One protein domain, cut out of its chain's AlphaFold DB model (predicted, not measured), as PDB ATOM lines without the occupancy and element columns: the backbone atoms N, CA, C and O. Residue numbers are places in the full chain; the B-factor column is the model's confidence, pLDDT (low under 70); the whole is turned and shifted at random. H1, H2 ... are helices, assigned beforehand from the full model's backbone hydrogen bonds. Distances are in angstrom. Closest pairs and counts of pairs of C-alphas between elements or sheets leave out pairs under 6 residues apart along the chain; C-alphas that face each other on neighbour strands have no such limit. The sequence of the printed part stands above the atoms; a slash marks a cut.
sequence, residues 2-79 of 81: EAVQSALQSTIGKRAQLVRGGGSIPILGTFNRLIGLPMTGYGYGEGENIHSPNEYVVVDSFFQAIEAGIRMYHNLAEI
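What this domain is: This is residues 2 to 79 of the 81 residues of the protein "Peptidase M20" of Anaerolineae bacterium (UniProt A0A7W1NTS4). H1 and H3 lie side by side as an antiparallel pair, while the short helix H2 sits well away from both, joined to them by two long links. In the second link, residues 47 to 48 and 56 to 57 pair briefly, closing a loop that folds back. The printed part has 78 residues, with three named helices in the order H1, H2, H3 and no named strand: all helix. It is only just loose, close to compact, with a radius of gyration of the C-alphas of 14.2 A and spans of 38 by 30 by 18 A.

How they stand to each other: H1, residues 2 to 12, touches H3, residues 59 to 77; their closest C-alphas, of Ala 3 and Asn 75, are 5.0 A apart. They run opposite ways at a shallow tilt of 33 degrees, only just short of steep. H2, residues 27 to 35, is apart from both. In H1, H2 and H3 every O i to N i+4 pair is within hydrogen-bond range.

Where its parts are: H1 begins at C-alpha 2 (54.811, 70.985, 145.247) and measures 15.2 A. H2 measures 11.3 A. H3, 28.0 A, ends at C-alpha 77 (66.494, 67.656, 144.518).

The domain as a whole: The farthest C-alphas, of Pro 53 and Glu 78, are 41.2 A apart. The printed part has no cut. Both links, residues 13 to 26 and 36 to 58, are long. Residue 45 alone has pLDDT under 70.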
ATOM      1  N   GLU A   2      54.323  69.749 145.892       91.81
ATOM      2  CA  GLU A   2      54.811  70.985 145.247       91.81
ATOM      3  C   GLU A   2      55.805  70.753 144.100       91.81
ATOM      4  O   GLU A   2      55.582  71.274 143.014       91.81
ATOM      5  N   ALA A   3      56.837  69.915 144.280       91.94
ATOM      6  CA  ALA A   3      57.803  69.631 143.206       91.94
ATOM      7  C   ALA A   3      57.136  69.145 141.907       91.94
ATOM      8  O   ALA A   3      57.465  69.629 140.824       91.94
ATOM      9  N   VAL A   4      56.157  68.242 142.023       91.62
ATOM     10  CA  VAL A   4      55.390  67.711 140.886       91.62
ATOM     11  C   VAL A   4      54.462  68.773 140.294       91.62
ATOM     12  O   VAL A   4      54.427  68.940 139.078       91.62
ATOM     13  N   GLN A   5      53.712  69.505 141.125       93.81
ATOM     14  CA  GLN A   5      52.789  70.536 140.635       93.81
ATOM     15  C   GLN A   5      53.531  71.682 139.940       93.81
ATOM     16  O   GLN A   5      53.058  72.158 138.912       93.81
ATOM     17  N   SER A   6      54.689  72.084 140.469       94.38
ATOM     18  CA  SER A   6      55.574  73.083 139.869       94.38
ATOM     19  C   SER A   6      56.144  72.591 138.539       94.38
ATOM     20  O   SER A   6      56.047  73.296 137.539       94.38
ATOM     21  N   ALA A   7      56.636  71.347 138.485       94.44
ATOM     22  CA  ALA A   7      57.155  70.757 137.253       94.44
ATOM     23  C   ALA A   7      56.096  70.742 136.142       94.44
ATOM     24  O   ALA A   7      56.343  71.247 135.052       94.44
ATOM     25  N   LEU A   8      54.888  70.256 136.446       93.19
ATOM     26  CA  LEU A   8      53.779  70.253 135.492       93.19
ATOM     27  C   LEU A   8      53.371  71.680 135.095       93.19
ATOM     28  O   LEU A   8      53.192  71.953 133.913       93.19
ATOM     29  N   GLN A   9      53.297  72.620 136.041       95.00
ATOM     30  CA  GLN A   9      52.966  74.014 135.733       95.00
ATOM     31  C   GLN A   9      53.992  74.668 134.802       95.00
ATOM     32  O   GLN A   9      53.596  75.378 133.881       95.00
ATOM     33  N   SER A  10      55.285  74.416 135.002       95.69
ATOM     34  CA  SER A  10      56.338  74.913 134.114       95.69
ATOM     35  C   SER A  10      56.314  74.264 132.730       95.69
ATOM     36  O   SER A  10      56.698  74.919 131.767       95.69
ATOM     37  N   THR A  11      55.868  73.011 132.613       94.19
ATOM     38  CA  THR A  11      55.831  72.298 131.329       94.19
ATOM     39  C   THR A  11      54.590  72.619 130.497       94.19
ATOM     40  O   THR A  11      54.706  72.850 129.299       94.19
ATOM     41  N   ILE A  12      53.400  72.627 131.109       90.88
ATOM     42  CA  ILE A  12      52.115  72.749 130.391       90.88
ATOM     43  C   ILE A  12      51.356  74.049 130.702       90.88
ATOM     44  O   ILE A  12      50.216  74.230 130.275       90.88
ATOM     45  N   GLY A  13      51.954  74.956 131.480       93.62
ATOM     46  CA  GLY A  13      51.387  76.271 131.805       93.62
ATOM     47  C   GLY A  13      50.201  76.244 132.775       93.62
ATOM     48  O   GLY A  13      49.595  77.284 133.033       93.62
ATOM     49  N   LYS A  14      49.847  75.075 133.326       90.25
ATOM     50  CA  LYS A  14      48.699  74.892 134.225       90.25
ATOM     51  C   LYS A  14      49.101  74.126 135.476       90.25
ATOM     52  O   LYS A  14      49.776  73.102 135.402       90.25
ATOM     53  N   ARG A  15      48.640  74.595 136.636       91.25
ATOM     54  CA  ARG A  15      48.845  73.884 137.902       91.25
ATOM     55  C   ARG A  15      48.021  72.596 137.907       91.25
ATOM     56  O   ARG A  15      46.817  72.628 137.656       91.25
ATOM     57  N   ALA A  16      48.671  71.474 138.207       89.69
ATOM     58  CA  ALA A  16      48.013  70.174 138.229       89.69
ATOM     59  C   ALA A  16      46.950  70.093 139.335       89.69
ATOM     60  O   ALA A  16      47.200  70.484 140.482       89.69
ATOM     61  N   GLN A  17      45.778  69.557 138.986       90.38
ATOM     62  CA  GLN A  17      44.701  69.287 139.936       90.38
ATOM     63  C   GLN A  17      45.032  68.059 140.788       90.38
ATOM     64  O   GLN A  17      45.613  67.088 140.304       90.38
ATOM     65  N   LEU A  18      44.631  68.089 142.058       91.69
ATOM     66  CA  LEU A  18      44.740  66.934 142.943       91.69
ATOM     67  C   LEU A  18      43.454  66.118 142.832       91.69
ATOM     68  O   LEU A  18      42.384  66.583 143.220       91.69
ATOM     69  N   VAL A  19      43.563  64.909 142.288       90.81
ATOM     70  CA  VAL A  19      42.412  64.048 141.993       90.81
ATOM     71  C   VAL A  19      42.535  62.698 142.685       90.81
ATOM     72  O   VAL A  19      43.632  62.228 142.994       90.81
ATOM     73  N   ARG A  20      41.390  62.047 142.902       89.88
ATOM     74  CA  ARG A  20      41.324  60.622 143.246       89.88
ATOM     75  C   ARG A  20      41.008  59.836 141.976       89.88
ATOM     76  O   ARG A  20      40.136  60.242 141.216       89.88
ATOM     77  N   GLY A  21      41.703  58.725 141.753       86.62
ATOM     78  CA  GLY A  21      41.435  57.816 140.636       86.62
ATOM     79  C   GLY A  21      40.538  56.646 141.045       86.62
ATOM     80  O   GLY A  21      40.547  56.240 142.206       86.62
ATOM     81  N   GLY A  22      39.784  56.098 140.087       91.00
ATOM     82  CA  GLY A  22      39.045  54.835 140.259       91.00
ATOM     83  C   GLY A  22      39.891  53.580 139.998       91.00
ATOM     84  O   GLY A  22      39.504  52.485 140.395       91.00
ATOM     85  N   GLY A  23      41.050  53.732 139.346       88.31
ATOM     86  CA  GLY A  23      42.005  52.648 139.111       88.31
ATOM     87  C   GLY A  23      42.732  52.204 140.383       88.31
ATOM     88  O   GLY A  23      42.785  52.925 141.379       88.31
ATOM     89  N   SER A  24      43.320  51.008 140.345       91.19
ATOM     90  CA  SER A  24      44.015  50.410 141.490       91.19
ATOM     91  C   SER A  24      45.513  50.255 141.229       91.19
ATOM     92  O   SER A  24      45.912  49.589 140.281       91.19
ATOM     93  N   ILE A  25      46.344  50.812 142.119       91.62
ATOM     94  CA  ILE A  25      47.800  50.585 142.171       91.62
ATOM     95  C   ILE A  25      48.149  50.103 143.595       91.62
ATOM     96  O   ILE A  25      48.546  50.909 144.443       91.62
ATOM     97  N   PRO A  26      47.962  48.802 143.910       91.19
ATOM     98  CA  PRO A  26      47.992  48.301 145.292       91.19
ATOM     99  C   PRO A  26      49.305  48.562 146.042       91.19
ATOM    100  O   PRO A  26      49.300  48.779 147.256       91.19
ATOM    101  N   ILE A  27      50.434  48.587 145.328       92.00
ATOM    102  CA  ILE A  27      51.759  48.761 145.933       92.00
ATOM    103  C   ILE A  27      51.925  50.116 146.641       92.00
ATOM    104  O   ILE A  27      52.685  50.198 147.601       92.00
ATOM    105  N   LEU A  28      51.173  51.158 146.254       90.69
ATOM    106  CA  LEU A  28      51.233  52.467 146.919       90.69
ATOM    107  C   LEU A  28      50.820  52.377 148.395       90.69
ATOM    108  O   LEU A  28      51.485  52.947 149.260       90.69
ATOM    109  N   GLY A  29      49.759  51.618 148.693       90.00
ATOM    110  CA  GLY A  29      49.310  51.386 150.068       90.00
ATOM    111  C   GLY A  29      50.313  50.557 150.867       90.00
ATOM    112  O   GLY A  29      50.583  50.853 152.032       90.00
ATOM    113  N   THR A  30      50.927  49.561 150.222       92.19
ATOM    114  CA  THR A  30      51.994  48.755 150.826       92.19
ATOM    115  C   THR A  30      53.211  49.606 151.177       92.19
ATOM    116  O   THR A  30      53.684  49.518 152.308       92.19
ATOM    117  N   PHE A  31      53.692  50.460 150.269       92.75
ATOM    118  CA  PHE A  31      54.821  51.349 150.548       92.75
ATOM    119  C   PHE A  31      54.511  52.349 151.652       92.75
ATOM    120  O   PHE A  31      55.322  52.505 152.560       92.75
ATOM    121  N   ASN A  32      53.323  52.953 151.644       91.06
ATOM    122  CA  ASN A  32      52.917  53.846 152.722       91.06
ATOM    123  C   ASN A  32      52.939  53.130 154.089       91.06
ATOM    124  O   ASN A  32      53.463  53.668 155.058       91.06
ATOM    125  N   ARG A  33      52.442  51.885 154.163       93.00
ATOM    126  CA  ARG A  33      52.431  51.093 155.407       93.00
ATOM    127  C   ARG A  33      53.821  50.637 155.855       93.00
ATOM    128  O   ARG A  33      54.088  50.637 157.050       93.00
ATOM    129  N   LEU A  34      54.661  50.173 154.929       95.94
ATOM    130  CA  LEU A  34      55.945  49.544 155.266       95.94
ATOM    131  C   LEU A  34      57.097  50.546 155.382       95.94
ATOM    132  O   LEU A  34      57.977  50.359 156.214       95.94
ATOM    133  N   ILE A  35      57.106  51.583 154.545       94.75
ATOM    134  CA  ILE A  35      58.187  52.576 154.474       94.75
ATOM    135  C   ILE A  35      57.825  53.832 155.280       94.75
ATOM    136  O   ILE A  35      58.710  54.551 155.735       94.75
ATOM    137  N   GLY A  36      56.531  54.108 155.482       90.56
ATOM    138  CA  GLY A  36      56.071  55.288 156.223       90.56
ATOM    139  C   GLY A  36      56.272  56.608 155.473       90.56
ATOM    140  O   GLY A  36      56.199  57.672 156.081       90.56
ATOM    141  N   LEU A  37      56.543  56.553 154.165       85.75
ATOM    142  CA  LEU A  37      56.678  57.739 153.322       85.75
ATOM    143  C   LEU A  37      55.367  58.032 152.582       85.75
ATOM    144  O   LEU A  37      54.745  57.104 152.054       85.75
ATOM    145  N   PRO A  38      54.959  59.312 152.492       83.00
ATOM    146  CA  PRO A  38      53.785  59.700 151.727       83.00
ATOM    147  C   PRO A  38      54.009  59.411 150.241       83.00
ATOM    148  O   PRO A  38      54.933  59.935 149.618       83.00
ATOM    149  N   MET A  39      53.129  58.592 149.668       87.25
ATOM    150  CA  MET A  39      53.175  58.205 148.260       87.25
ATOM    151  C   MET A  39      52.153  58.998 147.448       87.25
ATOM    152  O   MET A  39      51.016  59.185 147.874       87.25
ATOM    153  N   THR A  40      52.538  59.410 146.243       87.00
ATOM    154  CA  THR A  40      51.619  59.974 145.252       87.00
ATOM    155  C   THR A  40      51.900  59.361 143.891       87.00
ATOM    156  O   THR A  40      53.052  59.099 143.548       87.00
ATOM    157  N   GLY A  41      50.845  59.143 143.114       86.50
ATOM    158  CA  GLY A  41      50.955  58.949 141.674       86.50
ATOM    159  C   GLY A  41      50.797  60.290 140.975       86.50
ATOM    160  O   GLY A  41      50.129  61.188 141.490       86.50
ATOM    161  N   TYR A  42      51.411  60.428 139.812       86.62
ATOM    162  CA  TYR A  42      51.156  61.533 138.905       86.62
ATOM    163  C   TYR A  42      51.427  61.032 137.489       86.62
ATOM    164  O   TYR A  42      52.393  60.308 137.251       86.62
ATOM    165  N   GLY A  43      50.483  61.313 136.598       77.12
ATOM    166  CA  GLY A  43      50.523  60.872 135.215       77.12
ATOM    167  C   GLY A  43      51.044  61.983 134.327       77.12
ATOM    168  O   GLY A  43      50.861  63.166 134.625       77.12
ATOM    169  N   TYR A  44      51.667  61.583 133.231       73.38
ATOM    170  CA  TYR A  44      52.132  62.506 132.227       73.38
ATOM    171  C   TYR A  44      51.499  62.167 130.885       73.38
ATOM    172  O   TYR A  44      51.769  61.112 130.317       73.38
ATOM    173  N   GLY A  45      50.676  63.081 130.393       68.06
ATOM    174  CA  GLY A  45      50.185  63.055 129.028       68.06
ATOM    175  C   GLY A  45      48.684  62.835 128.890       68.06
ATOM    176  O   GLY A  45      48.016  62.297 129.771       68.06
ATOM    177  N   GLU A  46      48.180  63.298 127.754       77.50
ATOM    178  CA  GLU A  46      46.843  63.034 127.253       77.50
ATOM    179  C   GLU A  46      46.843  61.781 126.363       77.50
ATOM    180  O   GLU A  46      47.734  61.556 125.537       77.50
ATOM    181  N   GLY A  47      45.817  60.964 126.562       82.25
ATOM    182  CA  GLY A  47      45.561  59.688 125.909       82.25
ATOM    183  C   GLY A  47      44.293  59.079 126.506       82.25
ATOM    184  O   GLY A  47      43.848  59.500 127.577       82.25
ATOM    185  N   GLU A  48      43.704  58.105 125.823       85.12
ATOM    186  CA  GLU A  48      42.478  57.440 126.274       85.12
ATOM    187  C   GLU A  48      42.553  55.926 126.053       85.12
ATOM    188  O   GLU A  48      43.528  55.399 125.516       85.12
ATOM    189  N   ASN A  49      41.488  55.231 126.465       91.88
ATOM    190  CA  ASN A  49      41.285  53.805 126.222       91.88
ATOM    191  C   ASN A  49      42.318  52.900 126.899       91.88
ATOM    192  O   ASN A  49      42.638  51.847 126.361       91.88
ATOM    193  N   ILE A  50      42.801  53.262 128.094       90.44
ATOM    194  CA  ILE A  50      43.649  52.370 128.898       90.44
ATOM    195  C   ILE A  50      42.921  51.023 129.055       90.44
ATOM    196  O   ILE A  50      41.806  50.981 129.583       90.44
ATOM    197  N   HIS A  51      43.544  49.937 128.589       93.50
ATOM    198  CA  HIS A  51      42.956  48.589 128.532       93.50
ATOM    199  C   HIS A  51      41.747  48.428 127.589       93.50
ATOM    200  O   HIS A  51      40.923  47.534 127.785       93.50
ATOM    201  N   SER A  52      41.616  49.270 126.566       96.25
ATOM    202  CA  SER A  52      40.543  49.214 125.563       96.25
ATOM    203  C   SER A  52      41.110  49.317 124.136       96.25
ATOM    204  O   SER A  52      42.253  49.734 123.952       96.25
ATOM    205  N   PRO A  53      40.361  48.907 123.090       97.50
ATOM    206  CA  PRO A  53      40.820  49.039 121.709       97.50
ATOM    207  C   PRO A  53      41.185  50.482 121.344       97.50
ATOM    208  O   PRO A  53      40.546  51.422 121.810       97.50
ATOM    209  N   ASN A  54      42.170  50.636 120.454       96.38
ATOM    210  CA  ASN A  54      42.718  51.936 120.053       96.38
ATOM    211  C   ASN A  54      43.225  52.764 121.251       96.38
ATOM    212  O   ASN A  54      43.015  53.974 121.296       96.38
ATOM    213  N   GLU A  55      43.872  52.113 122.224       95.50
ATOM    214  CA  GLU A  55      44.689  52.786 123.240       95.50
ATOM    215  C   GLU A  55      45.781  53.613 122.558       95.50
ATOM    216  O   GLU A  55      46.485  53.124 121.667       95.50
ATOM    217  N   TYR A  56      45.904  54.879 122.947       93.81
ATOM    218  CA  TYR A  56      46.856  55.795 122.334       93.81
ATOM    219  C   TYR A  56      47.388  56.816 123.332       93.81
ATOM    220  O   TYR A  56      46.800  57.082 124.380       93.81
ATOM    221  N   VAL A  57      48.493  57.439 122.940       93.31
ATOM    222  CA  VAL A  57      49.066  58.612 123.591       93.31
ATOM    223  C   VAL A  57      49.227  59.713 122.550       93.31
ATOM    224  O   VAL A  57      49.590  59.443 121.402       93.31
ATOM    225  N   VAL A  58      48.948  60.958 122.927       94.06
ATOM    226  CA  VAL A  58      49.216  62.110 122.061       94.06
ATOM    227  C   VAL A  58      50.729  62.358 122.020       94.06
ATOM    228  O   VAL A  58      51.379  62.445 123.060       94.06
ATOM    229  N   VAL A  59      51.308  62.489 120.823       93.81
ATOM    230  CA  VAL A  59      52.769  62.629 120.642       93.81
ATOM    231  C   VAL A  59      53.325  63.852 121.377       93.81
ATOM    232  O   VAL A  59      54.319  63.743 122.091       93.81
ATOM    233  N   ASP A  60      52.651  64.998 121.292       93.12
ATOM    234  CA  ASP A  60      53.073  66.206 122.013       93.12
ATOM    235  C   ASP A  60      53.029  66.005 123.535       93.12
ATOM    236  O   ASP A  60      53.942  66.415 124.252       93.12
ATOM    237  N   SER A  61      52.009  65.292 124.027       91.88
ATOM    238  CA  SER A  61      51.894  64.914 125.438       91.88
ATOM    239  C   SER A  61      53.020  63.987 125.893       91.88
ATOM    240  O   SER A  61      53.482  64.100 127.025       91.88
ATOM    241  N   PHE A  62      53.497  63.096 125.021       92.44
ATOM    242  CA  PHE A  62      54.638  62.233 125.316       92.44
ATOM    243  C   PHE A  62      55.934  63.041 125.503       92.44
ATOM    244  O   PHE A  62      56.695  62.790 126.437       92.44
ATOM    245  N   PHE A  63      56.175  64.064 124.683       94.56
ATOM    246  CA  PHE A  63      57.339  64.937 124.872       94.56
ATOM    247  C   PHE A  63      57.203  65.846 126.098       94.56
ATOM    248  O   PHE A  63      58.162  66.012 126.853       94.56
ATOM    249  N   GLN A  64      56.004  66.369 126.360       93.69
ATOM    250  CA  GLN A  64      55.719  67.098 127.598       93.69
ATOM    251  C   GLN A  64      55.925  66.212 128.833       93.69
ATOM    252  O   GLN A  64      56.428  66.681 129.851       93.69
ATOM    253  N   ALA A  65      55.599  64.921 128.749       92.75
ATOM    254  CA  ALA A  65      55.836  63.977 129.830       92.75
ATOM    255  C   ALA A  65      57.312  63.855 130.201       92.75
ATOM    256  O   ALA A  65      57.661  63.884 131.382       92.75
ATOM    257  N   ILE A  66      58.177  63.760 129.192       94.75
ATOM    258  CA  ILE A  66      59.625  63.687 129.389       94.75
ATOM    259  C   ILE A  66      60.130  64.969 130.060       94.75
ATOM    260  O   ILE A  66      60.823  64.902 131.075       94.75
ATOM    261  N   GLU A  67      59.732  66.130 129.540       95.38
ATOM    262  CA  GLU A  67      60.133  67.433 130.078       95.38
ATOM    263  C   GLU A  67      59.676  67.621 131.534       95.38
ATOM    264  O   GLU A  67      60.450  68.039 132.399       95.38
ATOM    265  N   ALA A  68      58.425  67.274 131.839       94.31
ATOM    266  CA  ALA A  68      57.902  67.340 133.198       94.31
ATOM    267  C   ALA A  68      58.618  66.354 134.140       94.31
ATOM    268  O   ALA A  68      58.862  66.693 135.298       94.31
ATOM    269  N   GLY A  69      59.017  65.178 133.642       93.69
ATOM    270  CA  GLY A  69      59.855  64.209 134.354       93.69
ATOM    271  C   GLY A  69      61.205  64.759 134.770       93.69
ATOM    272  O   GLY A  69      61.575  64.670 135.943       93.69
ATOM    273  N   ILE A  70      61.910  65.381 133.831       95.56
ATOM    274  CA  ILE A  70      63.200  66.024 134.085       95.56
ATOM    275  C   ILE A  70      63.038  67.105 135.160       95.56
ATOM    276  O   ILE A  70      63.722  67.076 136.186       95.56
ATOM    277  N   ARG A  71      62.074  68.016 134.981       95.38
ATOM    278  CA  ARG A  71      61.806  69.106 135.933       95.38
ATOM    279  C   ARG A  71      61.414  68.605 137.316       95.38
ATOM    280  O   ARG A  71      61.841  69.179 138.309       95.38
ATOM    281  N   MET A  72      60.624  67.537 137.398       94.25
ATOM    282  CA  MET A  72      60.205  66.959 138.673       94.25
ATOM    283  C   MET A  72      61.405  66.481 139.488       94.25
ATOM    284  O   MET A  72      61.477  66.802 140.673       94.25
ATOM    285  N   TYR A  73      62.368  65.787 138.868       93.56
ATOM    286  CA  TYR A  73      63.583  65.353 139.564       93.56
ATOM    287  C   TYR A  73      64.457  66.531 140.008       93.56
ATOM    288  O   TYR A  73      64.958  66.505 141.131       93.56
ATOM    289  N   HIS A  74      64.595  67.575 139.182       95.56
ATOM    290  CA  HIS A  74      65.295  68.802 139.582       95.56
ATOM    291  C   HIS A  74      64.618  69.476 140.779       95.56
ATOM    292  O   HIS A  74      65.258  69.684 141.806       95.56
ATOM    293  N   ASN A  75      63.309  69.713 140.695       94.19
ATOM    294  CA  ASN A  75      62.538  70.317 141.779       94.19
ATOM    295  C   ASN A  75      62.598  69.474 143.061       94.19
ATOM    296  O   ASN A  75      62.621  70.017 144.158       94.19
ATOM    297  N   LEU A  76      62.590  68.143 142.942       91.69
ATOM    298  CA  LEU A  76      62.691  67.246 144.090       91.69
ATOM    299  C   LEU A  76      64.063  67.347 144.768       91.69
ATOM    300  O   LEU A  76      64.124  67.308 145.993       91.69
ATOM    301  N   ALA A  77      65.140  67.495 143.992       93.94
ATOM    302  CA  ALA A  77      66.494  67.656 144.518       93.94
ATOM    303  C   ALA A  77      66.690  68.977 145.284       93.94
ATOM    304  O   ALA A  77      67.539  69.047 146.168       93.94
ATOM    305  N   GLU A  78      65.896  70.004 144.976       92.81
ATOM    306  CA  GLU A  78      65.908  71.296 145.675       92.81
ATOM    307  C   GLU A  78      65.113  71.289 146.990       92.81
ATOM    308  O   GLU A  78      65.226  72.221 147.787       92.81
ATOM    309  N   ILE A  79      64.311  70.248 147.251       88.25
ATOM    310  CA  ILE A  79      63.589  70.122 148.519       88.25
ATOM    311  C   ILE A  79      64.579  69.708 149.610       88.25
ATOM    312  O   ILE A  79      64.918  68.534 149.767       88.25
TER     313      ILE A  79